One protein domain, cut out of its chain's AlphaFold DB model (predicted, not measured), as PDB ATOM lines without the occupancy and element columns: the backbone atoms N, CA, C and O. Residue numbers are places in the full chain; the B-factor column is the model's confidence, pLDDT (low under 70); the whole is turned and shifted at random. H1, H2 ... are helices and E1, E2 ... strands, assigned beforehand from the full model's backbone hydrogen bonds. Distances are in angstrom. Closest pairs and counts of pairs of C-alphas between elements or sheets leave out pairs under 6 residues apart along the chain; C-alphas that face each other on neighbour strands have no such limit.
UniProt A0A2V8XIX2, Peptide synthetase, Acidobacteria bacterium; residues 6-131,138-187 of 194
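This is residues 6 to 131 and 138 to 187 of the 194 residues of the protein "Peptide synthetase" of Acidobacteria bacterium (UniProt A0A2V8XIX2). A long, twisted and curled sheet of five strands has the long helix H1 along one face over E2 and E6 and the short H2 on the same face over E3 and E4, while H3 packs beside H1. The short strand E5 crosses the other face of the sheet, and the end of the E1 and E2 hairpin makes one end of the long axis. The printed part has 176 residues with three named helices and six named strands, along the chain E1 E2 H1 E3 H2 H3 E4 E5 E6. The sheet is mixed, in the order E1 E2 E6 E3 E4, and the class is mixed, helices and strands. The whole is compact, with a radius of gyration of the C-alphas of 16.5 A, and elongated, spanning 51 by 31 by 28 A.

In the sheet, E1 is residues 6 to 18, 36.3 A long from C-alpha 6 at (-13.560, -26.673, -3.058); E2, residues 21 to 37, is 44.0 A long and bends by 75 degrees at residue 24. E6 is residues 162 to 170, 26.8 A, ending with C-alpha 170 at (-1.528, -17.381, 17.561); E3 is residues 79 to 86, 24.2 A, and E4 residues 120 to 124. H1, residues 49 to 70, is 31.9 A long with a kink of 27 degrees near residue 57. H2 is residues 92 to 99, H3 residues 104 to 111 and E5 residues 148 to 152.

E1 and E2 form an antiparallel hairpin, with N 11 and O 31 within hydrogen-bond range at 2.8 A. E6 is antiparallel to E2, N 34 to O 165 at 2.8 A, and to E3, N 83 to O 166 at 2.9 A. E3 and E4 are parallel, N 123 to O 84 at 2.9 A. The sheet with H1, H2 and H3 makes two layers, helices on one face of a sheet. H1 has a height over the sheet of 6.3 A and only just runs along the strands, at 29.9 degrees to E2 on the local plane; its closest C-alphas to E2 are those of Ala 66 and Cys 32, 5.1 A. H2, at a height of 7.5 A, runs slantwise to the strands, at 36 degrees to E3 on the local plane. With residues 49 to 56 alone H1 touches H2, closest C-alphas Gly 55 and Ile 98, 4.4 A, at a steep tilt of 59 degrees. With residues 56 to 64 alone it touches H3, Glu 60 and Pro 106, 5.0 A, at a shallow tilt of 22 degrees. E2, H1, E3 are a split strand-helix-strand unit, with E6 between its two strands; E3, H2 H3, E4 are a strand-helix-strand unit, two parallel neighbours with helices between. Both crossovers are right-handed. E5 pairs with no named strand; its closest C-alpha to E6 is Met 150 to Ala 168, 7.2 A. In H1, H2 and H3 every O i to N i+4 pair is within hydrogen-bond range.

The C-alphas of Gly 20 and Glu 46 are the farthest apart, 53.0 A. Residues 132 to 137 are not printed, and C-alphas 131 and 138 are 20.4 A apart across this cut, in the link E4 to E5. The link E2 to H1 is long, with 11 residues, and residues 171 to 187 hold no named element. No printed residue has a pLDDT under 70.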
ATOM      1  N   ARG A   6     -12.760 -25.463  -3.311       98.75
ATOM      2  CA  ARG A   6     -13.560 -26.673  -3.058       98.75
ATOM      3  C   ARG A   6     -13.922 -26.826  -1.584       98.75
ATOM      4  O   ARG A   6     -15.009 -27.300  -1.264       98.75
ATOM      5  N   LYS A   7     -12.991 -26.502  -0.680       98.69
ATOM      6  CA  LYS A   7     -13.154 -26.726   0.762       98.69
ATOM      7  C   LYS A   7     -12.428 -25.662   1.574       98.69
ATOM      8  O   LYS A   7     -11.315 -25.276   1.229       98.69
ATOM      9  N   LEU A   8     -13.052 -25.255   2.678       98.88
ATOM     10  CA  LEU A   8     -12.420 -24.513   3.764       98.88
ATOM     11  C   LEU A   8     -12.481 -25.350   5.038       98.88
ATOM     12  O   LEU A   8     -13.497 -25.994   5.303       98.88
ATOM     13  N   ALA A   9     -11.417 -25.315   5.828       98.88
ATOM     14  CA  ALA A   9     -11.380 -25.903   7.158       98.88
ATOM     15  C   ALA A   9     -10.678 -24.950   8.120       98.88
ATOM     16  O   ALA A   9      -9.696 -24.308   7.750       98.88
ATOM     17  N   THR A  10     -11.178 -24.872   9.347       98.88
ATOM     18  CA  THR A  10     -10.569 -24.070  10.406       98.88
ATOM     19  C   THR A  10     -10.299 -24.957  11.606       98.88
ATOM     20  O   THR A  10     -11.158 -25.738  12.011       98.88
ATOM     21  N   PHE A  11      -9.102 -24.827  12.153       98.88
ATOM     22  CA  PHE A  11      -8.607 -25.563  13.303       98.88
ATOM     23  C   PHE A  11      -8.349 -24.561  14.420       98.88
ATOM     24  O   PHE A  11      -7.799 -23.492  14.158       98.88
ATOM     25  N   LEU A  12      -8.729 -24.918  15.639       98.75
ATOM     26  CA  LEU A  12      -8.366 -24.222  16.866       98.75
ATOM     27  C   LEU A  12      -7.763 -25.265  17.801       98.75
ATOM     28  O   LEU A  12      -8.364 -26.316  18.017       98.75
ATOM     29  N   GLU A  13      -6.584 -24.977  18.327       98.62
ATOM     30  CA  GLU A  13      -5.922 -25.794  19.331       98.62
ATOM     31  C   GLU A  13      -5.634 -24.935  20.562       98.62
ATOM     32  O   GLU A  13      -5.133 -23.814  20.437       98.62
ATOM     33  N   GLU A  14      -5.939 -25.478  21.739       98.69
ATOM     34  CA  GLU A  14      -5.671 -24.859  23.034       98.69
ATOM     35  C   GLU A  14      -4.820 -25.812  23.878       98.69
ATOM     36  O   GLU A  14      -5.213 -26.947  24.151       98.69
ATOM     37  N   THR A  15      -3.647 -25.352  24.312       98.69
ATOM     38  CA  THR A  15      -2.812 -26.104  25.257       98.69
ATOM     39  C   THR A  15      -3.118 -25.641  26.678       98.69
ATOM     40  O   THR A  15      -2.647 -24.591  27.114       98.69
ATOM     41  N   CYS A  16      -3.910 -26.428  27.411       98.62
ATOM     42  CA  CYS A  16      -4.318 -26.120  28.790       98.62
ATOM     43  C   CYS A  16      -3.289 -26.556  29.846       98.62
ATOM     44  O   CYS A  16      -3.234 -25.992  30.940       98.62
ATOM     45  N   THR A  17      -2.478 -27.570  29.541       98.44
ATOM     46  CA  THR A  17      -1.428 -28.085  30.429       98.44
ATOM     47  C   THR A  17      -0.222 -28.535  29.622       98.44
ATOM     48  O   THR A  17      -0.400 -29.190  28.601       98.44
ATOM     49  N   GLU A  18       0.984 -28.282  30.121       98.06
ATOM     50  CA  GLU A  18       2.234 -28.764  29.523       98.06
ATOM     51  C   GLU A  18       3.192 -29.178  30.645       98.06
ATOM     52  O   GLU A  18       3.352 -28.453  31.630       98.06
ATOM     53  N   MET A  19       3.821 -30.353  30.538       97.75
ATOM     54  CA  MET A  19       4.731 -30.889  31.569       97.75
ATOM     55  C   MET A  19       4.172 -30.829  33.008       97.75
ATOM     56  O   MET A  19       4.871 -30.449  33.951       97.75
ATOM     57  N   GLY A  20       2.891 -31.172  33.175       97.75
ATOM     58  CA  GLY A  20       2.208 -31.180  34.475       97.75
ATOM     59  C   GLY A  20       1.927 -29.794  35.069       97.75
ATOM     60  O   GLY A  20       1.511 -29.705  36.222       97.75
ATOM     61  N   ARG A  21       2.148 -28.709  34.316       98.19
ATOM     62  CA  ARG A  21       1.828 -27.336  34.729       98.19
ATOM     63  C   ARG A  21       0.590 -26.849  33.994       98.19
ATOM     64  O   ARG A  21       0.493 -27.024  32.783       98.19
ATOM     65  N   ALA A  22      -0.322 -26.210  34.720       98.50
ATOM     66  CA  ALA A  22      -1.424 -25.478  34.110       98.50
ATOM     67  C   ALA A  22      -0.887 -24.277  33.315       98.50
ATOM     68  O   ALA A  22       0.033 -23.591  33.768       98.50
ATOM     69  N   ILE A  23      -1.473 -24.035  32.146       98.56
ATOM     70  CA  ILE A  23      -1.191 -22.889  31.283       98.56
ATOM     71  C   ILE A  23      -2.402 -21.964  31.379       98.56
ATOM     72  O   ILE A  23      -3.499 -22.337  30.963       98.56
ATOM     73  N   GLN A  24      -2.229 -20.800  32.011       96.31
ATOM     74  CA  GLN A  24      -3.336 -19.894  32.307       96.31
ATOM     75  C   GLN A  24      -2.996 -18.439  31.939       96.31
ATOM     76  O   GLN A  24      -2.139 -17.841  32.594       96.31
ATOM     77  N   PRO A  25      -3.672 -17.858  30.925       96.31
ATOM     78  CA  PRO A  25      -4.627 -18.519  30.019       96.31
ATOM     79  C   PRO A  25      -3.953 -19.604  29.148       96.31
ATOM     80  O   PRO A  25      -2.735 -19.532  28.972       96.31
ATOM     81  N   PRO A  26      -4.699 -20.598  28.614       98.44
ATOM     82  CA  PRO A  26      -4.163 -21.564  27.651       98.44
ATOM     83  C   PRO A  26      -3.494 -20.855  26.474       98.44
ATOM     84  O   PRO A  26      -3.997 -19.833  26.010       98.44
ATOM     85  N   THR A  27      -2.393 -21.401  25.957       98.50
ATOM     86  CA  THR A  27      -1.841 -20.909  24.688       98.50
ATOM     87  C   THR A  27      -2.683 -21.431  23.539       98.50
ATOM     88  O   THR A  27      -3.023 -22.621  23.527       98.50
ATOM     89  N   ARG A  28      -3.009 -20.567  22.574       98.81
ATOM     90  CA  ARG A  28      -3.935 -20.900  21.494       98.81
ATOM     91  C   ARG A  28      -3.329 -20.615  20.132       98.81
ATOM     92  O   ARG A  28      -2.676 -19.596  19.894       98.81
ATOM     93  N   ARG A  29      -3.611 -21.519  19.202       98.69
ATOM     94  CA  ARG A  29      -3.268 -21.371  17.790       98.69
ATOM     95  C   ARG A  29      -4.442 -21.774  16.925       98.69
ATOM     96  O   ARG A  29      -5.136 -22.747  17.214       98.69
ATOM     97  N   ALA A  30      -4.663 -21.011  15.867       98.88
ATOM     98  CA  ALA A  30      -5.693 -21.300  14.893       98.88
ATOM     99  C   ALA A  30      -5.106 -21.292  13.491       98.88
ATOM    100  O   ALA A  30      -4.286 -20.439  13.157       98.88
ATOM    101  N   ALA A  31      -5.577 -22.208  12.655       98.94
ATOM    102  CA  ALA A  31      -5.242 -22.243  11.243       98.94
ATOM    103  C   ALA A  31      -6.509 -22.299  10.404       98.94
ATOM    104  O   ALA A  31      -7.446 -23.023  10.732       98.94
ATOM    105  N   CYS A  32      -6.523 -21.567   9.294       98.94
ATOM    106  CA  CYS A  32      -7.526 -21.737   8.255       98.94
ATOM    107  C   CYS A  32      -6.857 -22.244   6.981       98.94
ATOM    108  O   CYS A  32      -5.799 -21.753   6.579       98.94
ATOM    109  N   VAL A  33      -7.491 -23.233   6.359       98.94
ATOM    110  CA  VAL A  33      -6.999 -23.951   5.188       98.94
ATOM    111  C   VAL A  33      -8.020 -23.833   4.066       98.94
ATOM    112  O   VAL A  33      -9.194 -24.141   4.274       98.94
ATOM    113  N   ALA A  34      -7.576 -23.441   2.875       98.94
ATOM    114  CA  ALA A  34      -8.337 -23.549   1.635       98.94
ATOM    115  C   ALA A  34      -7.775 -24.671   0.765       98.94
ATOM    116  O   ALA A  34      -6.564 -24.784   0.590       98.94
ATOM    117  N   VAL A  35      -8.667 -25.456   0.171       98.94
ATOM    118  CA  VAL A  35      -8.341 -26.370  -0.924       98.94
ATOM    119  C   VAL A  35      -8.902 -25.783  -2.205       98.94
ATOM    120  O   VAL A  35     -10.115 -25.578  -2.307       98.94
ATOM    121  N   ILE A  36      -8.024 -25.515  -3.165       98.88
ATOM    122  CA  ILE A  36      -8.370 -24.879  -4.435       98.88
ATOM    123  C   ILE A  36      -7.974 -25.744  -5.628       98.88
ATOM    124  O   ILE A  36      -7.058 -26.561  -5.531       98.88
ATOM    125  N   GLU A  37      -8.629 -25.520  -6.765       98.81
ATOM    126  CA  GLU A  37      -8.128 -25.975  -8.067       98.81
ATOM    127  C   GLU A  37      -6.761 -25.338  -8.362       98.81
ATOM    128  O   GLU A  37      -6.559 -24.147  -8.118       98.81
ATOM    129  N   ASN A  38      -5.827 -26.124  -8.897       98.81
ATOM    130  CA  ASN A  38      -4.558 -25.627  -9.409       98.81
ATOM    131  C   ASN A  38      -4.682 -25.299 -10.916       98.81
ATOM    132  O   ASN A  38      -4.725 -26.240 -11.717       98.81
ATOM    133  N   PRO A  39      -4.670 -24.017 -11.335       98.44
ATOM    134  CA  PRO A  39      -4.790 -23.631 -12.750       98.44
ATOM    135  C   PRO A  39      -3.611 -24.097 -13.627       98.44
ATOM    136  O   PRO A  39      -3.719 -24.151 -14.858       98.44
ATOM    137  N   CYS A  40      -2.491 -24.469 -13.001       98.44
ATOM    138  CA  CYS A  40      -1.267 -24.906 -13.668       98.44
ATOM    139  C   CYS A  40      -1.053 -26.431 -13.612       98.44
ATOM    140  O   CYS A  40      -0.015 -26.920 -14.041       98.44
ATOM    141  N   ALA A  41      -2.004 -27.216 -13.089       98.62
ATOM    142  CA  ALA A  41      -1.834 -28.668 -13.007       98.62
ATOM    143  C   ALA A  41      -1.677 -29.331 -14.390       98.62
ATOM    144  O   ALA A  41      -2.412 -29.031 -15.330       98.62
ATOM    145  N   GLY A  42      -0.739 -30.279 -14.489       98.44
ATOM    146  CA  GLY A  42      -0.497 -31.113 -15.668       98.44
ATOM    147  C   GLY A  42       0.270 -30.430 -16.804       98.44
ATOM    148  O   GLY A  42       0.405 -31.021 -17.872       98.44
ATOM    149  N   LYS A  43       0.764 -29.204 -16.602       97.50
ATOM    150  CA  LYS A  43       1.508 -28.434 -17.608       97.50
ATOM    151  C   LYS A  43       2.586 -27.576 -16.951       97.50
ATOM    152  O   LYS A  43       2.442 -27.172 -15.805       97.50
ATOM    153  N   TYR A  44       3.638 -27.278 -17.705       98.50
ATOM    154  CA  TYR A  44       4.631 -26.276 -17.324       98.50
ATOM    155  C   TYR A  44       4.141 -24.893 -17.767       98.50
ATOM    156  O   TYR A  44       3.726 -24.725 -18.917       98.50
ATOM    157  N   VAL A  45       4.155 -23.920 -16.857       98.31
ATOM    158  CA  VAL A  45       3.690 -22.550 -17.105       98.31
ATOM    159  C   VAL A  45       4.747 -21.583 -16.589       98.31
ATOM    160  O   VAL A  45       5.016 -21.552 -15.395       98.31
ATOM    161  N   GLU A  46       5.319 -20.781 -17.485       98.50
ATOM    162  CA  GLU A  46       6.362 -19.811 -17.124       98.50
ATOM    163  C   GLU A  46       5.799 -18.659 -16.270       98.50
ATOM    164  O   GLU A  46       6.404 -18.239 -15.286       98.50
ATOM    165  N   ASP A  47       4.613 -18.155 -16.626       98.50
ATOM    166  CA  ASP A  47       3.953 -17.068 -15.904       98.50
ATOM    167  C   ASP A  47       2.987 -17.604 -14.838       98.50
ATOM    168  O   ASP A  47       1.881 -18.062 -15.132       98.50
ATOM    169  N   LEU A  48       3.399 -17.503 -13.574       98.75
ATOM    170  CA  LEU A  48       2.612 -17.931 -12.416       98.75
ATOM    171  C   LEU A  48       1.814 -16.790 -11.762       98.75
ATOM    172  O   LEU A  48       1.343 -16.945 -10.633       98.75
ATOM    173  N   THR A  49       1.643 -15.646 -12.438       98.62
ATOM    174  CA  THR A  49       0.953 -14.460 -11.893       98.62
ATOM    175  C   THR A  49      -0.452 -14.776 -11.378       98.62
ATOM    176  O   THR A  49      -0.834 -14.273 -10.319       98.62
ATOM    177  N   GLU A  50      -1.194 -15.662 -12.048       98.38
ATOM    178  CA  GLU A  50      -2.537 -16.071 -11.612       98.38
ATOM    179  C   GLU A  50      -2.520 -16.688 -10.202       98.38
ATOM    180  O   GLU A  50      -3.352 -16.342  -9.360       98.38
ATOM    181  N   LEU A  51      -1.534 -17.540  -9.896       98.81
ATOM    182  CA  LEU A  51      -1.370 -18.116  -8.558       98.81
ATOM    183  C   LEU A  51      -1.012 -17.048  -7.521       98.81
ATOM    184  O   LEU A  51      -1.514 -17.106  -6.400       98.81
ATOM    185  N   MET A  52      -0.197 -16.057  -7.888       98.81
ATOM    186  CA  MET A  52       0.156 -14.948  -6.993       98.81
ATOM    187  C   MET A  52      -1.072 -14.107  -6.625       98.81
ATOM    188  O   MET A  52      -1.224 -13.704  -5.473       98.81
ATOM    189  N   GLU A  53      -1.957 -13.853  -7.589       98.62
ATOM    190  CA  GLU A  53      -3.209 -13.114  -7.386       98.62
ATOM    191  C   GLU A  53      -4.231 -13.915  -6.573       98.62
ATOM    192  O   GLU A  53      -4.872 -13.367  -5.679       98.62
ATOM    193  N   ILE A  54      -4.337 -15.226  -6.811       98.75
ATOM    194  CA  ILE A  54      -5.114 -16.130  -5.950       98.75
ATOM    195  C   ILE A  54      -4.574 -16.090  -4.512       98.75
ATOM    196  O   ILE A  54      -5.348 -16.013  -3.556       98.75
ATOM    197  N   GLY A  55      -3.250 -16.102  -4.350       98.75
ATOM    198  CA  GLY A  55      -2.581 -15.993  -3.058       98.75
ATOM    199  C   GLY A  55      -2.937 -14.721  -2.290       98.75
ATOM    200  O   GLY A  55      -3.111 -14.767  -1.073       98.75
ATOM    201  N   GLU A  56      -3.085 -13.593  -2.984       98.56
ATOM    202  CA  GLU A  56      -3.520 -12.320  -2.399       98.56
ATOM    203  C   GLU A  56      -4.921 -12.428  -1.778       98.56
ATOM    204  O   GLU A  56      -5.106 -12.129  -0.598       98.56
ATOM    205  N   GLU A  57      -5.894 -12.945  -2.533       98.25
ATOM    206  CA  GLU A  57      -7.273 -13.117  -2.056       98.25
ATOM    207  C   GLU A  57      -7.361 -14.101  -0.878       98.25
ATOM    208  O   GLU A  57      -8.063 -13.855   0.109       98.25
ATOM    209  N   LEU A  58      -6.628 -15.219  -0.962       98.81
ATOM    210  CA  LEU A  58      -6.574 -16.214   0.109       98.81
ATOM    211  C   LEU A  58      -5.882 -15.668   1.362       98.81
ATOM    212  O   LEU A  58      -6.276 -16.025   2.472       98.81
ATOM    213  N   GLY A  59      -4.896 -14.782   1.202       98.69
ATOM    214  CA  GLY A  59      -4.203 -14.118   2.302       98.69
ATOM    215  C   GLY A  59      -5.157 -13.399   3.250       98.69
ATOM    216  O   GLY A  59      -5.090 -13.593   4.463       98.69
ATOM    217  N   GLU A  60      -6.085 -12.618   2.700       98.44
ATOM    218  CA  GLU A  60      -7.100 -11.914   3.488       98.44
ATOM    219  C   GLU A  60      -8.109 -12.890   4.107       98.44
ATOM    220  O   GLU A  60      -8.296 -12.902   5.328       98.44
ATOM    221  N   LEU A  61      -8.710 -13.752   3.281       98.81
ATOM    222  CA  LEU A  61      -9.778 -14.667   3.690       98.81
ATOM    223  C   LEU A  61      -9.348 -15.614   4.819       98.81
ATOM    224  O   LEU A  61     -10.064 -15.771   5.812       98.81
ATOM    225  N   LEU A  62      -8.202 -16.283   4.658       98.94
ATOM    226  CA  LEU A  62      -7.736 -17.290   5.611       98.94
ATOM    227  C   LEU A  62      -7.326 -16.644   6.936       98.94
ATOM    228  O   LEU A  62      -7.644 -17.178   7.998       98.94
ATOM    229  N   THR A  63      -6.701 -15.466   6.883       98.81
ATOM    230  CA  THR A  63      -6.318 -14.713   8.084       98.81
ATOM    231  C   THR A  63      -7.546 -14.289   8.884       98.81
ATOM    232  O   THR A  63      -7.605 -14.539  10.087       98.81
ATOM    233  N   GLN A  64      -8.566 -13.722   8.228       98.75
ATOM    234  CA  GLN A  64      -9.816 -13.330   8.890       98.75
ATOM    235  C   GLN A  64     -10.497 -14.521   9.576       98.75
ATOM    236  O   GLN A  64     -10.928 -14.413  10.722       98.75
ATOM    237  N   ARG A  65     -10.555 -15.679   8.907       98.81
ATOM    238  CA  ARG A  65     -11.158 -16.894   9.475       98.81
ATOM    239  C   ARG A  65     -10.367 -17.463  10.649       98.81
ATOM    240  O   ARG A  65     -10.984 -17.917  11.611       98.81
ATOM    241  N   ALA A  66      -9.038 -17.447  10.587       98.81
ATOM    242  CA  ALA A  66      -8.202 -17.947  11.675       98.81
ATOM    243  C   ALA A  66      -8.301 -17.045  12.924       98.81
ATOM    244  O   ALA A  66      -8.454 -17.543  14.036       98.81
ATOM    245  N   ILE A  67      -8.334 -15.721  12.743       98.38
ATOM    246  CA  ILE A  67      -8.557 -14.759  13.837       98.38
ATOM    247  C   ILE A  67      -9.958 -14.907  14.437       98.38
ATOM    248  O   ILE A  67     -10.108 -14.903  15.657       98.38
ATOM    249  N   ALA A  68     -10.980 -15.083  13.593       98.62
ATOM    250  CA  ALA A  68     -12.346 -15.311  14.053       98.62
ATOM    251  C   ALA A  68     -12.453 -16.570  14.930       98.62
ATOM    252  O   ALA A  68     -13.194 -16.560  15.907       98.62
ATOM    253  N   ALA A  69     -11.682 -17.622  14.630       98.69
ATOM    254  CA  ALA A  69     -11.622 -18.822  15.463       98.69
ATOM    255  C   ALA A  69     -10.934 -18.592  16.819       98.69
ATOM    256  O   ALA A  69     -11.346 -19.192  17.804       98.69
ATOM    257  N   LEU A  70      -9.934 -17.704  16.896       98.50
ATOM    258  CA  LEU A  70      -9.357 -17.279  18.180       98.50
ATOM    259  C   LEU A  70     -10.298 -16.362  18.978       98.50
ATOM    260  O   LEU A  70     -10.150 -16.243  20.197       98.50
ATOM    261  N   GLY A  71     -11.249 -15.702  18.309       98.31
ATOM    262  CA  GLY A  71     -12.181 -14.765  18.935       98.31
ATOM    263  C   GLY A  71     -11.507 -13.484  19.438       98.31
ATOM    264  O   GLY A  71     -11.946 -12.916  20.434       98.31
ATOM    265  N   ILE A  72     -10.428 -13.045  18.781       97.94
ATOM    266  CA  ILE A  72      -9.629 -11.877  19.184       97.94
ATOM    267  C   ILE A  72      -9.560 -10.821  18.070       97.94
ATOM    268  O   ILE A  72      -9.759 -11.147  16.901       97.94
ATOM    269  N   PRO A  73      -9.235  -9.553  18.377       97.56
ATOM    270  CA  PRO A  73      -8.888  -8.571  17.353       97.56
ATOM    271  C   PRO A  73      -7.575  -8.932  16.645       97.56
ATOM    272  O   PRO A  73      -6.610  -9.342  17.292       97.56
ATOM    273  N   GLY A  74      -7.481  -8.687  15.334       97.31
ATOM    274  CA  GLY A  74      -6.261  -8.968  14.560       97.31
ATOM    275  C   GLY A  74      -5.002  -8.271  15.092       97.31
ATOM    276  O   GLY A  74      -3.913  -8.831  15.011       97.31
ATOM    277  N   SER A  75      -5.148  -7.101  15.722       97.00
ATOM    278  CA  SER A  75      -4.049  -6.363  16.361       97.00
ATOM    279  C   SER A  75      -3.406  -7.086  17.551       97.00
ATOM    280  O   SER A  75      -2.286  -6.741  17.923       97.00
ATOM    281  N   THR A  76      -4.093  -8.073  18.134       96.81
ATOM    282  CA  THR A  76      -3.637  -8.839  19.310       96.81
ATOM    283  C   THR A  76      -3.008 -10.188  18.964       96.81
ATOM    284  O   THR A  76      -2.493 -10.861  19.848       96.81
ATOM    285  N   VAL A  77      -3.011 -10.580  17.685       98.38
ATOM    286  CA  VAL A  77      -2.276 -11.762  17.209       98.38
ATOM    287  C   VAL A  77      -0.788 -11.593  17.510       98.38
ATOM    288  O   VAL A  77      -0.233 -10.531  17.257       98.38
ATOM    289  N   GLU A  78      -0.117 -12.633  17.994       98.31
ATOM    290  CA  GLU A  78       1.310 -12.578  18.342       98.31
ATOM    291  C   GLU A  78       2.192 -13.181  17.250       98.31
ATOM    292  O   GLU A  78       3.182 -12.572  16.847       98.31
ATOM    293  N   SER A  79       1.803 -14.337  16.709       98.75
ATOM    294  CA  SER A  79       2.537 -15.015  15.630       98.75
ATOM    295  C   SER A  79       1.665 -15.276  14.422       98.75
ATOM    296  O   SER A  79       0.453 -15.451  14.547       98.75
ATOM    297  N   TYR A  80       2.313 -15.393  13.269       98.81
ATOM    298  CA  TYR A  80       1.701 -15.874  12.039       98.81
ATOM    299  C   TYR A  80       2.564 -16.935  11.354       98.81
ATOM    300  O   TYR A  80       3.737 -17.128  11.684       98.81
ATOM    301  N   GLY A  81       1.980 -17.603  10.369       98.88
ATOM    302  CA  GLY A  81       2.644 -18.578   9.522       98.88
ATOM    303  C   GLY A  81       1.816 -18.865   8.284       98.88
ATOM    304  O   GLY A  81       0.597 -18.689   8.296       98.88
ATOM    305  N   LYS A  82       2.462 -19.306   7.205       98.88
ATOM    306  CA  LYS A  82       1.767 -19.726   5.981       98.88
ATOM    307  C   LYS A  82       2.385 -20.991   5.402       98.88
ATOM    308  O   LYS A  82       3.593 -21.181   5.477       98.88
ATOM    309  N   ALA A  83       1.584 -21.845   4.790       98.88
ATOM    310  CA  ALA A  83       2.089 -23.050   4.147       98.88
ATOM    311  C   ALA A  83       1.247 -23.426   2.932       98.88
ATOM    312  O   ALA A  83       0.075 -23.058   2.845       98.88
ATOM    313  N   ALA A  84       1.841 -24.173   2.005       98.94
ATOM    314  CA  ALA A  84       1.113 -24.737   0.879       98.94
ATOM    315  C   ALA A  84       1.568 -26.168   0.565       98.94
ATOM    316  O   ALA A  84       2.767 -26.453   0.515       98.94
ATOM    317  N   ALA A  85       0.598 -27.051   0.319       98.88
ATOM    318  CA  ALA A  85       0.805 -28.386  -0.226       98.88
ATOM    319  C   ALA A  85       0.179 -28.477  -1.621       98.88
ATOM    320  O   ALA A  85      -1.013 -28.227  -1.785       98.88
ATOM    321  N   VAL A  86       0.974 -28.839  -2.621       98.88
ATOM    322  CA  VAL A  86       0.530 -28.979  -4.014       98.88
ATOM    323  C   VAL A  86       0.320 -30.454  -4.333       98.88
ATOM    324  O   VAL A  86       1.155 -31.291  -3.978       98.88
ATOM    325  N   GLY A  87      -0.787 -30.753  -5.010       98.81
ATOM    326  CA  GLY A  87      -1.102 -32.079  -5.519       98.81
ATOM    327  C   GLY A  87      -0.084 -32.598  -6.533       98.81
ATOM    328  O   GLY A  87       0.726 -31.859  -7.096       98.81
ATOM    329  N   GLU A  88      -0.137 -33.901  -6.787       98.38
ATOM    330  CA  GLU A  88       0.835 -34.619  -7.616       98.38
ATOM    331  C   GLU A  88       0.997 -34.066  -9.038       98.38
ATOM    332  O   GLU A  88       2.103 -34.109  -9.563       98.38
ATOM    333  N   ASN A  89      -0.034 -33.474  -9.644       98.75
ATOM    334  CA  ASN A  89       0.063 -32.920 -10.997       98.75
ATOM    335  C   ASN A  89       0.541 -31.461 -11.029       98.75
ATOM    336  O   ASN A  89       0.581 -30.861 -12.099       98.75
ATOM    337  N   GLY A  90       0.882 -30.860  -9.890       98.69
ATOM    338  CA  GLY A  90       1.557 -29.565  -9.839       98.69
ATOM    339  C   GLY A  90       3.044 -29.683  -9.496       98.69
ATOM    340  O   GLY A  90       3.573 -30.774  -9.295       98.69
ATOM    341  N   GLU A  91       3.709 -28.540  -9.360       98.44
ATOM    342  CA  GLU A  91       5.111 -28.434  -8.960       98.44
ATOM    343  C   GLU A  91       5.297 -27.537  -7.728       98.44
ATOM    344  O   GLU A  91       4.354 -26.920  -7.225       98.44
ATOM    345  N   LEU A  92       6.525 -27.484  -7.207       98.69
ATOM    346  CA  LEU A  92       6.838 -26.718  -6.001       98.69
ATOM    347  C   LEU A  92       6.711 -25.202  -6.223       98.69
ATOM    348  O   LEU A  92       6.302 -24.481  -5.311       98.69
ATOM    349  N   GLU A  93       6.981 -24.730  -7.437       98.75
ATOM    350  CA  GLU A  93       6.804 -23.337  -7.844       98.75
ATOM    351  C   GLU A  93       5.343 -22.883  -7.765       98.75
ATOM    352  O   GLU A  93       5.087 -21.741  -7.391       98.75
ATOM    353  N   HIS A  94       4.369 -23.782  -7.944       98.88
ATOM    354  CA  HIS A  94       2.963 -23.451  -7.700       98.88
ATOM    355  C   HIS A  94       2.705 -23.099  -6.223       98.88
ATOM    356  O   HIS A  94       1.988 -22.144  -5.917       98.88
ATOM    357  N   ALA A  95       3.340 -23.829  -5.295       98.88
ATOM    358  CA  ALA A  95       3.308 -23.517  -3.863       98.88
ATOM    359  C   ALA A  95       4.040 -22.199  -3.568       98.88
ATOM    360  O   ALA A  95       3.629 -21.423  -2.709       98.88
ATOM    361  N   ALA A  96       5.151 -21.945  -4.260       98.81
ATOM    362  CA  ALA A  96       5.915 -20.719  -4.088       98.81
ATOM    363  C   ALA A  96       5.110 -19.491  -4.532       98.81
ATOM    364  O   ALA A  96       5.004 -18.547  -3.746       98.81
ATOM    365  N   ALA A  97       4.518 -19.546  -5.727       98.81
ATOM    366  CA  ALA A  97       3.734 -18.479  -6.337       98.81
ATOM    367  C   ALA A  97       2.444 -18.192  -5.566       98.81
ATOM    368  O   ALA A  97       2.118 -17.039  -5.316       98.81
ATOM    369  N   ILE A  98       1.727 -19.210  -5.084       98.81
ATOM    370  CA  ILE A  98       0.521 -18.934  -4.289       98.81
ATOM    371  C   ILE A  98       0.836 -18.303  -2.925       98.81
ATOM    372  O   ILE A  98       0.008 -17.602  -2.349       98.81
ATOM    373  N   LEU A  99       2.046 -18.513  -2.397       98.81
ATOM    374  CA  LEU A  99       2.484 -17.903  -1.144       98.81
ATOM    375  C   LEU A  99       3.184 -16.546  -1.338       98.81
ATOM    376  O   LEU A  99       3.368 -15.834  -0.344       98.81
ATOM    377  N   HIS A 100       3.608 -16.181  -2.555       98.12
ATOM    378  CA  HIS A 100       4.459 -15.011  -2.817       98.12
ATOM    379  C   HIS A 100       4.228 -14.384  -4.198       98.12
ATOM    380  O   HIS A 100       3.957 -15.096  -5.149       98.12
ATOM    381  N   PRO A 101       4.456 -13.070  -4.359       96.88
ATOM    382  CA  PRO A 101       4.788 -12.101  -3.314       96.88
ATOM    383  C   PRO A 101       3.539 -11.503  -2.648       96.88
ATOM    384  O   PRO A 101       3.637 -10.942  -1.558       96.88
ATOM    385  N   LYS A 102       2.364 -11.634  -3.276       97.88
ATOM    386  CA  LYS A 102       1.190 -10.813  -2.948       97.88
ATOM    387  C   LYS A 102       0.459 -11.227  -1.670       97.88
ATOM    388  O   LYS A 102      -0.054 -10.352  -0.987       97.88
ATOM    389  N   LEU A 103       0.488 -12.508  -1.279       98.38
ATOM    390  CA  LEU A 103      -0.235 -13.019  -0.099       98.38
ATOM    391  C   LEU A 103       0.098 -12.263   1.198       98.38
ATOM    392  O   LEU A 103      -0.767 -12.078   2.045       98.38
ATOM    393  N   GLY A 104       1.341 -11.805   1.382       97.75
ATOM    394  CA  GLY A 104       1.771 -11.224   2.658       97.75
ATOM    395  C   GLY A 104       1.143  -9.868   3.003       97.75
ATOM    396  O   GLY A 104       0.915  -9.591   4.179       97.75
ATOM    397  N   ALA A 105       0.865  -9.020   2.010       97.94
ATOM    398  CA  ALA A 105       0.295  -7.689   2.232       97.94
ATOM    399  C   ALA A 105      -1.118  -7.721   2.861       97.94
ATOM    400  O   ALA A 105      -1.310  -7.069   3.893       97.94
ATOM    401  N   PRO A 106      -2.093  -8.497   2.341       98.12
ATOM    402  CA  PRO A 106      -3.418  -8.595   2.947       98.12
ATOM    403  C   PRO A 106      -3.392  -9.208   4.349       98.12
ATOM    404  O   PRO A 106      -4.130  -8.744   5.215       98.12
ATOM    405  N   VAL A 107      -2.497 -10.167   4.630       98.50
ATOM    406  CA  VAL A 107      -2.312 -10.699   5.996       98.50
ATOM    407  C   VAL A 107      -1.961  -9.568   6.963       98.50
ATOM    408  O   VAL A 107      -2.638  -9.369   7.967       98.50
ATOM    409  N   ARG A 108      -0.935  -8.771   6.639       97.62
ATOM    410  CA  ARG A 108      -0.491  -7.653   7.492       97.62
ATOM    411  C   ARG A 108      -1.575  -6.593   7.660       97.62
ATOM    412  O   ARG A 108      -1.720  -6.055   8.752       97.62
ATOM    413  N   LYS A 109      -2.349  -6.324   6.606       97.75
ATOM    414  CA  LYS A 109      -3.490  -5.403   6.653       97.75
ATOM    415  C   LYS A 109      -4.544  -5.871   7.659       97.75
ATOM    416  O   LYS A 109      -4.974  -5.072   8.483       97.75
ATOM    417  N   VAL A 110      -4.920  -7.153   7.632       97.88
ATOM    418  CA  VAL A 110      -5.898  -7.729   8.575       97.88
ATOM    419  C   VAL A 110      -5.394  -7.669  10.024       97.88
ATOM    420  O   VAL A 110      -6.175  -7.434  10.943       97.88
ATOM    421  N   LEU A 111      -4.087  -7.836  10.236       97.44
ATOM    422  CA  LEU A 111      -3.462  -7.785  11.563       97.44
ATOM    423  C   LEU A 111      -3.143  -6.361  12.049       97.44
ATOM    424  O   LEU A 111      -2.712  -6.178  13.186       97.44
ATOM    425  N   GLY A 112      -3.292  -5.348  11.193       95.88
ATOM    426  CA  GLY A 112      -2.934  -3.950  11.457       95.88
ATOM    427  C   GLY A 112      -1.426  -3.668  11.516       95.88
ATOM    428  O   GLY A 112      -0.993  -2.578  11.150       95.88
ATOM    429  N   LYS A 113      -0.608  -4.639  11.933       90.75
ATOM    430  CA  LYS A 113       0.858  -4.581  11.900       90.75
ATOM    431  C   LYS A 113       1.436  -5.979  11.703       90.75
ATOM    432  O   LYS A 113       0.856  -6.985  12.096       90.75
ATOM    433  N   GLY A 114       2.633  -6.012  11.155       92.19
ATOM    434  CA  GLY A 114       3.558  -7.127  11.216       92.19
ATOM    435  C   GLY A 114       4.757  -6.685  10.408       92.19
ATOM    436  O   GLY A 114       4.584  -6.406   9.227       92.19
ATOM    437  N   ALA A 115       5.928  -6.537  11.013       94.88
ATOM    438  CA  ALA A 115       7.139  -6.128  10.295       94.88
ATOM    439  C   ALA A 115       7.988  -7.338   9.875       94.88
ATOM    440  O   ALA A 115       8.654  -7.291   8.847       94.88
ATOM    441  N   ALA A 116       7.911  -8.446  10.621       97.38
ATOM    442  CA  ALA A 116       8.724  -9.634  10.382       97.38
ATOM    443  C   ALA A 116       8.401 -10.324   9.052       97.38
ATOM    444  O   ALA A 116       7.358 -10.105   8.439       97.38
ATOM    445  N   LEU A 117       9.288 -11.187   8.569       96.94
ATOM    446  CA  LEU A 117       8.950 -12.091   7.472       96.94
ATOM    447  C   LEU A 117       7.891 -13.097   7.954       96.94
ATOM    448  O   LEU A 117       8.053 -13.675   9.024       96.94
ATOM    449  N   ILE A 118       6.842 -13.348   7.161       98.50
ATOM    450  CA  ILE A 118       5.902 -14.443   7.452       98.50
ATOM    451  C   ILE A 118       6.616 -15.762   7.134       98.50
ATOM    452  O   ILE A 118       6.876 -16.010   5.948       98.50
ATOM    453  N   PRO A 119       6.951 -16.599   8.135       98.62
ATOM    454  CA  PRO A 119       7.630 -17.861   7.887       98.62
ATOM    455  C   PRO A 119       6.741 -18.770   7.040       98.62
ATOM    456  O   PRO A 119       5.510 -18.737   7.145       98.62
ATOM    457  N   SER A 120       7.365 -19.555   6.159       98.56
ATOM    458  CA  SER A 120       6.607 -20.430   5.271       98.56
ATOM    459  C   SER A 120       7.267 -21.756   4.958       98.56
ATOM    460  O   SER A 120       8.491 -21.860   4.929       98.56
ATOM    461  N   SER A 121       6.428 -22.751   4.687       98.69
ATOM    462  CA  SER A 121       6.818 -24.067   4.189       98.69
ATOM    463  C   SER A 121       6.054 -24.389   2.898       98.69
ATOM    464  O   SER A 121       4.965 -23.871   2.633       98.69
ATOM    465  N   LYS A 122       6.657 -25.228   2.055       98.50
ATOM    466  CA  LYS A 122       6.100 -25.665   0.771       98.50
ATOM    467  C   LYS A 122       6.296 -27.169   0.663       98.50
ATOM    468  O   LYS A 122       7.368 -27.666   1.008       98.50
ATOM    469  N   LYS A 123       5.295 -27.891   0.172       98.06
ATOM    470  CA  LYS A 123       5.367 -29.347   0.015       98.06
ATOM    471  C   LYS A 123       4.634 -29.787  -1.252       98.06
ATOM    472  O   LYS A 123       3.649 -29.169  -1.643       98.06
ATOM    473  N   ARG A 124       5.083 -30.879  -1.871       97.94
ATOM    474  CA  ARG A 124       4.244 -31.690  -2.765       97.94
ATOM    475  C   ARG A 124       3.756 -32.915  -2.005       97.94
ATOM    476  O   ARG A 124       4.538 -33.530  -1.282       97.94
ATOM    477  N   GLY A 125       2.483 -33.252  -2.145       96.81
ATOM    478  CA  GLY A 125       1.886 -34.388  -1.452       96.81
ATOM    479  C   GLY A 125       0.517 -34.754  -2.006       96.81
ATOM    480  O   GLY A 125      -0.059 -34.006  -2.792       96.81
ATOM    481  N   GLY A 126       0.017 -35.916  -1.594       96.56
ATOM    482  CA  GLY A 126      -1.311 -36.405  -1.954       96.56
ATOM    483  C   GLY A 126      -2.348 -36.177  -0.854       96.56
ATOM    484  O   GLY A 126      -2.136 -35.427   0.101       96.56
ATOM    485  N   LEU A 127      -3.475 -36.877  -0.982       98.50
ATOM    486  CA  LEU A 127      -4.590 -36.825  -0.036       98.50
ATOM    487  C   LEU A 127      -4.129 -37.143   1.392       98.50
ATOM    488  O   LEU A 127      -3.479 -38.162   1.625       98.50
ATOM    489  N   GLY A 128      -4.491 -36.293   2.354       98.31
ATOM    490  CA  GLY A 128      -4.181 -36.525   3.764       98.31
ATOM    491  C   GLY A 128      -2.757 -36.157   4.170       98.31
ATOM    492  O   GLY A 128      -2.378 -36.442   5.308       98.31
ATOM    493  N   VAL A 129      -1.974 -35.524   3.287       98.44
ATOM    494  CA  VAL A 129      -0.623 -35.069   3.625       98.44
ATOM    495  C   VAL A 129      -0.651 -34.121   4.830       98.44
ATOM    496  O   VAL A 129      -1.455 -33.188   4.891       98.44
ATOM    497  N   ALA A 130       0.242 -34.365   5.789       98.38
ATOM    498  CA  ALA A 130       0.493 -33.448   6.893       98.38
ATOM    499  C   ALA A 130       1.210 -32.190   6.380       98.38
ATOM    500  O   ALA A 130       2.192 -32.273   5.628       98.38
ATOM    501  N   LEU A 131       0.704 -31.024   6.775       98.38
ATOM    502  CA  LEU A 131       1.252 -29.725   6.418       98.38
ATOM    503  C   LEU A 131       1.624 -28.949   7.684       98.38
ATOM    504  O   LEU A 131       0.754 -28.403   8.359       98.38
ATOM    505  N   LYS A 138       4.976 -11.817  14.824       97.56
ATOM    506  CA  LYS A 138       4.610 -11.002  13.661       97.56
ATOM    507  C   LYS A 138       5.419  -9.713  13.523       97.56
ATOM    508  O   LYS A 138       5.579  -9.186  12.420       97.56
ATOM    509  N   ASP A 139       5.895  -9.184  14.647       97.19
ATOM    510  CA  ASP A 139       6.581  -7.891  14.696       97.19
ATOM    511  C   ASP A 139       8.112  -7.999  14.704       97.19
ATOM    512  O   ASP A 139       8.762  -7.038  14.306       97.19
ATOM    513  N   ALA A 140       8.687  -9.144  15.098       97.62
ATOM    514  CA  ALA A 140      10.138  -9.321  15.189       97.62
ATOM    515  C   ALA A 140      10.546 -10.800  15.080       97.62
ATOM    516  O   ALA A 140      10.198 -11.629  15.923       97.62
ATOM    517  N   ALA A 141      11.335 -11.126  14.059       97.19
ATOM    518  CA  ALA A 141      11.725 -12.491  13.726       97.19
ATOM    519  C   ALA A 141      12.639 -13.160  14.766       97.19
ATOM    520  O   ALA A 141      12.808 -14.369  14.705       97.19
ATOM    521  N   PHE A 142      13.244 -12.431  15.711       97.31
ATOM    522  CA  PHE A 142      14.132 -13.023  16.722       97.31
ATOM    523  C   PHE A 142      13.487 -13.290  18.085       97.31
ATOM    524  O   PHE A 142      14.179 -13.758  18.997       97.31
ATOM    525  N   VAL A 143      12.177 -13.057  18.233       98.12
ATOM    526  CA  VAL A 143      11.447 -13.337  19.480       98.12
ATOM    527  C   VAL A 143      11.324 -14.849  19.687       98.12
ATOM    528  O   VAL A 143      10.387 -15.511  19.238       98.12
ATOM    529  N   ARG A 144      12.303 -15.423  20.389       98.06
ATOM    530  CA  ARG A 144      12.538 -16.876  20.425       98.06
ATOM    531  C   ARG A 144      11.433 -17.667  21.118       98.06
ATOM    532  O   ARG A 144      11.289 -18.866  20.872       98.06
ATOM    533  N   SER A 145      10.647 -17.037  21.985       98.31
ATOM    534  CA  SER A 145       9.479 -17.670  22.608       98.31
ATOM    535  C   SER A 145       8.380 -18.043  21.604       98.31
ATOM    536  O   SER A 145       7.551 -18.878  21.945       98.31
ATOM    537  N   HIS A 146       8.408 -17.499  20.380       98.44
ATOM    538  CA  HIS A 146       7.353 -17.653  19.365       98.44
ATOM    539  C   HIS A 146       7.764 -18.506  18.162       98.44
ATOM    540  O   HIS A 146       6.993 -18.646  17.221       98.44
ATOM    541  N   PHE A 147       8.969 -19.084  18.173       98.44
ATOM    542  CA  PHE A 147       9.313 -20.136  17.217       98.44
ATOM    543  C   PHE A 147       8.523 -21.391  17.554       98.44
ATOM    544  O   PHE A 147       8.727 -21.970  18.625       98.44
ATOM    545  N   ASP A 148       7.624 -21.775  16.660       98.25
ATOM    546  CA  ASP A 148       6.740 -22.927  16.813       98.25
ATOM    547  C   ASP A 148       6.281 -23.432  15.430       98.25
ATOM    548  O   ASP A 148       6.719 -22.919  14.394       98.25
ATOM    549  N   GLY A 149       5.393 -24.421  15.390       98.50
ATOM    550  CA  GLY A 149       4.677 -24.803  14.181       98.50
ATOM    551  C   GLY A 149       3.354 -25.495  14.482       98.50
ATOM    552  O   GLY A 149       3.225 -26.165  15.500       98.50
ATOM    553  N   MET A 150       2.378 -25.340  13.589       98.56
ATOM    554  CA  MET A 150       1.063 -25.979  13.679       98.56
ATOM    555  C   MET A 150       0.878 -26.959  12.519       98.56
ATOM    556  O   MET A 150       0.924 -26.545  11.360       98.56
ATOM    557  N   GLU A 151       0.651 -28.239  12.817       98.75
ATOM    558  CA  GLU A 151       0.316 -29.241  11.798       98.75
ATOM    559  C   GLU A 151      -1.180 -29.169  11.462       98.75
ATOM    560  O   GLU A 151      -2.036 -29.137  12.348       98.75
ATOM    561  N   VAL A 152      -1.511 -29.184  10.170       98.69
ATOM    562  CA  VAL A 152      -2.879 -29.388   9.680       98.69
ATOM    563  C   VAL A 152      -2.906 -30.464   8.603       98.69
ATOM    564  O   VAL A 152      -1.949 -30.640   7.847       98.69
ATOM    565  N   ARG A 153      -4.032 -31.171   8.487       98.56
ATOM    566  CA  ARG A 153      -4.276 -32.135   7.406       98.56
ATOM    567  C   ARG A 153      -5.754 -32.209   7.059       98.56
ATOM    568  O   ARG A 153      -6.615 -32.016   7.915       98.56
ATOM    569  N   LEU A 154      -6.043 -32.547   5.808       98.75
ATOM    570  CA  LEU A 154      -7.391 -32.826   5.320       98.75
ATOM    571  C   LEU A 154      -7.376 -34.175   4.612       98.75
ATOM    572  O   LEU A 154      -6.601 -34.381   3.684       98.75
ATOM    573  N   ASN A 155      -8.227 -35.099   5.056       98.50
ATOM    574  CA  ASN A 155      -8.204 -36.505   4.637       98.50
ATOM    575  C   ASN A 155      -8.325 -36.714   3.116       98.50
ATOM    576  O   ASN A 155      -7.875 -37.729   2.601       98.50
ATOM    577  N   ASP A 156      -8.946 -35.771   2.409       98.62
ATOM    578  CA  ASP A 156      -9.234 -35.819   0.976       98.62
ATOM    579  C   ASP A 156      -8.552 -34.683   0.189       98.62
ATOM    580  O   ASP A 156      -9.043 -34.305  -0.883       98.62
ATOM    581  N   ALA A 157      -7.474 -34.090   0.713       98.75
ATOM    582  CA  ALA A 157      -6.764 -33.006   0.040       98.75
ATOM    583  C   ALA A 157      -5.242 -33.010   0.296       98.75
ATOM    584  O   ALA A 157      -4.803 -33.534   1.323       98.75
ATOM    585  N   PRO A 158      -4.459 -32.380  -0.603       98.75
ATOM    586  CA  PRO A 158      -4.865 -31.955  -1.948       98.75
ATOM    587  C   PRO A 158      -5.045 -33.164  -2.885       98.75
ATOM    588  O   PRO A 158      -4.279 -34.125  -2.837       98.75
ATOM    589  N   ARG A 159      -6.063 -33.131  -3.756       98.81
ATOM    590  CA  ARG A 159      -6.105 -34.023  -4.931       98.81
ATOM    591  C   ARG A 159      -4.988 -33.645  -5.904       98.81
ATOM    592  O   ARG A 159      -4.416 -32.565  -5.808       98.81
ATOM    593  N   ALA A 160      -4.723 -34.507  -6.887       98.75
ATOM    594  CA  ALA A 160      -3.625 -34.320  -7.839       98.75
ATOM    595  C   ALA A 160      -3.612 -32.932  -8.516       98.75
ATOM    596  O   ALA A 160      -2.545 -32.349  -8.675       98.75
ATOM    597  N   ASN A 161      -4.787 -32.379  -8.841       98.81
ATOM    598  CA  ASN A 161      -4.942 -31.074  -9.500       98.81
ATOM    599  C   ASN A 161      -5.292 -29.937  -8.523       98.81
ATOM    600  O   ASN A 161      -5.924 -28.961  -8.920       98.81
ATOM    601  N   GLU A 162      -4.953 -30.065  -7.241       98.94
ATOM    602  CA  GLU A 162      -5.317 -29.090  -6.211       98.94
ATOM    603  C   GLU A 162      -4.102 -28.503  -5.498       98.94
ATOM    604  O   GLU A 162      -3.001 -29.054  -5.525       98.94
ATOM    605  N   ILE A 163      -4.330 -27.382  -4.816       98.94
ATOM    606  CA  ILE A 163      -3.411 -26.819  -3.829       98.94
ATOM    607  C   ILE A 163      -4.167 -26.658  -2.514       98.94
ATOM    608  O   ILE A 163      -5.272 -26.118  -2.479       98.94
ATOM    609  N   MET A 164      -3.558 -27.115  -1.426       98.88
ATOM    610  CA  MET A 164      -3.973 -26.810  -0.065       98.88
ATOM    611  C   MET A 164      -3.130 -25.638   0.443       98.88
ATOM    612  O   MET A 164      -1.914 -25.765   0.532       98.88
ATOM    613  N   VAL A 165      -3.755 -24.505   0.760       98.94
ATOM    614  CA  VAL A 165      -3.101 -23.284   1.264       98.94
ATOM    615  C   VAL A 165      -3.573 -23.029   2.683       98.94
ATOM    616  O   VAL A 165      -4.774 -23.062   2.940       98.94
ATOM    617  N   ALA A 166      -2.649 -22.759   3.595       98.94
ATOM    618  CA  ALA A 166      -2.947 -22.556   5.002       98.94
ATOM    619  C   ALA A 166      -2.307 -21.276   5.541       98.94
ATOM    620  O   ALA A 166      -1.167 -20.952   5.203       98.94
ATOM    621  N   ILE A 167      -3.033 -20.590   6.423       98.94
ATOM    622  CA  ILE A 167      -2.507 -19.530   7.286       98.94
ATOM    623  C   ILE A 167      -2.803 -19.906   8.727       98.94
ATOM    624  O   ILE A 167      -3.938 -20.261   9.043       98.94
ATOM    625  N   ALA A 168      -1.788 -19.799   9.580       98.94
ATOM    626  CA  ALA A 168      -1.919 -19.954  11.019       98.94
ATOM    627  C   ALA A 168      -1.629 -18.635  11.736       98.94
ATOM    628  O   ALA A 168      -0.787 -17.848  11.299       98.94
ATOM    629  N   VAL A 169      -2.325 -18.419  12.847       98.88
ATOM    630  CA  VAL A 169      -2.119 -17.314  13.782       98.88
ATOM    631  C   VAL A 169      -2.164 -17.829  15.216       98.88
ATOM    632  O   VAL A 169      -2.768 -18.860  15.506       98.88
ATOM    633  N   THR A 170      -1.531 -17.092  16.119       98.81
ATOM    634  CA  THR A 170      -1.528 -17.381  17.561       98.81
ATOM    635  C   THR A 170      -1.822 -16.115  18.344       98.81
ATOM    636  O   THR A 170      -1.593 -15.013  17.844       98.81
ATOM    637  N   ASP A 171      -2.283 -16.267  19.574       97.69
ATOM    638  CA  ASP A 171      -2.433 -15.177  20.543       97.69
ATOM    639  C   ASP A 171      -1.354 -15.197  21.636       97.69
ATOM    640  O   ASP A 171      -1.472 -14.511  22.645       97.69
ATOM    641  N   SER A 172      -0.340 -16.045  21.463       97.19
ATOM    642  CA  SER A 172       0.667 -16.360  22.470       97.19
ATOM    643  C   SER A 172       1.904 -17.012  21.837       97.19
ATOM    644  O   SER A 172       1.901 -17.421  20.673       97.19
ATOM    645  N   GLY A 173       2.987 -17.107  22.613       97.12
ATOM    646  CA  GLY A 173       4.152 -17.935  22.287       97.12
ATOM    647  C   GLY A 173       3.968 -19.399  22.698       97.12
ATOM    648  O   GLY A 173       2.871 -19.844  23.023       97.12
ATOM    649  N   ARG A 174       5.067 -20.163  22.737       98.38
ATOM    650  CA  ARG A 174       5.044 -21.550  23.241       98.38
ATOM    651  C   ARG A 174       4.555 -21.614  24.702       98.38
ATOM    652  O   ARG A 174       4.855 -20.683  25.448       98.38
ATOM    653  N   PRO A 175       3.955 -22.732  25.161       98.06
ATOM    654  CA  PRO A 175       3.363 -22.849  26.503       98.06
ATOM    655  C   PRO A 175       4.316 -22.556  27.672       98.06
ATOM    656  O   PRO A 175       3.943 -21.920  28.652       98.06
ATOM    657  N   LEU A 176       5.570 -23.020  27.590       97.88
ATOM    658  CA  LEU A 176       6.567 -22.896  28.665       97.88
ATOM    659  C   LEU A 176       7.931 -22.422  28.118       97.88
ATOM    660  O   LEU A 176       8.906 -23.189  28.130       97.88
ATOM    661  N   PRO A 177       8.044 -21.186  27.595       97.25
ATOM    662  CA  PRO A 177       9.238 -20.725  26.899       97.25
ATOM    663  C   PRO A 177      10.370 -20.440  27.899       97.25
ATOM    664  O   PRO A 177      10.231 -19.622  28.800       97.25
ATOM    665  N   ARG A 178      11.510 -21.128  27.746       96.94
ATOM    666  CA  ARG A 178      12.630 -21.085  28.713       96.94
ATOM    667  C   ARG A 178      14.019 -21.235  28.086       96.94
ATOM    668  O   ARG A 178      14.927 -21.795  28.684       96.94
ATOM    669  N   VAL A 179      14.172 -20.766  26.849       97.25
ATOM    670  CA  VAL A 179      15.405 -20.916  26.045       97.25
ATOM    671  C   VAL A 179      16.062 -19.571  25.701       97.25
ATOM    672  O   VAL A 179      16.817 -19.476  24.734       97.25
ATOM    673  N   GLY A 180      15.768 -18.519  26.475       96.06
ATOM    674  CA  GLY A 180      16.302 -17.162  26.290       96.06
ATOM    675  C   GLY A 180      15.932 -16.523  24.945       96.06
ATOM    676  O   GLY A 180      14.980 -16.948  24.295       96.06
ATOM    677  N   GLY A 181      16.722 -15.538  24.510       95.94
ATOM    678  CA  GLY A 181      16.516 -14.795  23.260       95.94
ATOM    679  C   GLY A 181      15.821 -13.450  23.468       95.94
ATOM    680  O   GLY A 181      15.594 -13.044  24.604       95.94
ATOM    681  N   LEU A 182      15.513 -12.767  22.363       96.75
ATOM    682  CA  LEU A 182      14.755 -11.516  22.387       96.75
ATOM    683  C   LEU A 182      13.358 -11.776  22.970       96.75
ATOM    684  O   LEU A 182      12.689 -12.732  22.562       96.75
ATOM    685  N   THR A 183      12.926 -10.951  23.922       96.31
ATOM    686  CA  THR A 183      11.575 -11.016  24.499       96.31
ATOM    687  C   THR A 183      10.626 -10.044  23.801       96.31
ATOM    688  O   THR A 183      11.061  -9.130  23.104       96.31
ATOM    689  N   LYS A 184       9.312 -10.228  23.987       94.50
ATOM    690  CA  LYS A 184       8.290  -9.342  23.402       94.50
ATOM    691  C   LYS A 184       8.461  -7.884  23.832       94.50
ATOM    692  O   LYS A 184       8.333  -6.984  23.012       94.50
ATOM    693  N   ASP A 185       8.811  -7.663  25.094       95.19
ATOM    694  CA  ASP A 185       8.984  -6.317  25.655       95.19
ATOM    695  C   ASP A 185      10.256  -5.617  25.153       95.19
ATOM    696  O   ASP A 185      10.441  -4.423  25.368       95.19
ATOM    697  N   GLN A 186      11.146  -6.355  24.484       95.50
ATOM    698  CA  GLN A 186      12.359  -5.824  23.866       95.50
ATOM    699  C   GLN A 186      12.165  -5.484  22.384       95.50
ATOM    700  O   GLN A 186      13.132  -5.072  21.738       95.50
ATOM    701  N   ILE A 187      10.951  -5.668  21.847       95.50
ATOM    702  CA  ILE A 187      10.694  -5.458  20.427       95.50
ATOM    703  C   ILE A 187      10.820  -3.980  20.063       95.50
ATOM    704  O   ILE A 187      10.154  -3.133  20.657       95.50
TER     705      ILE A 187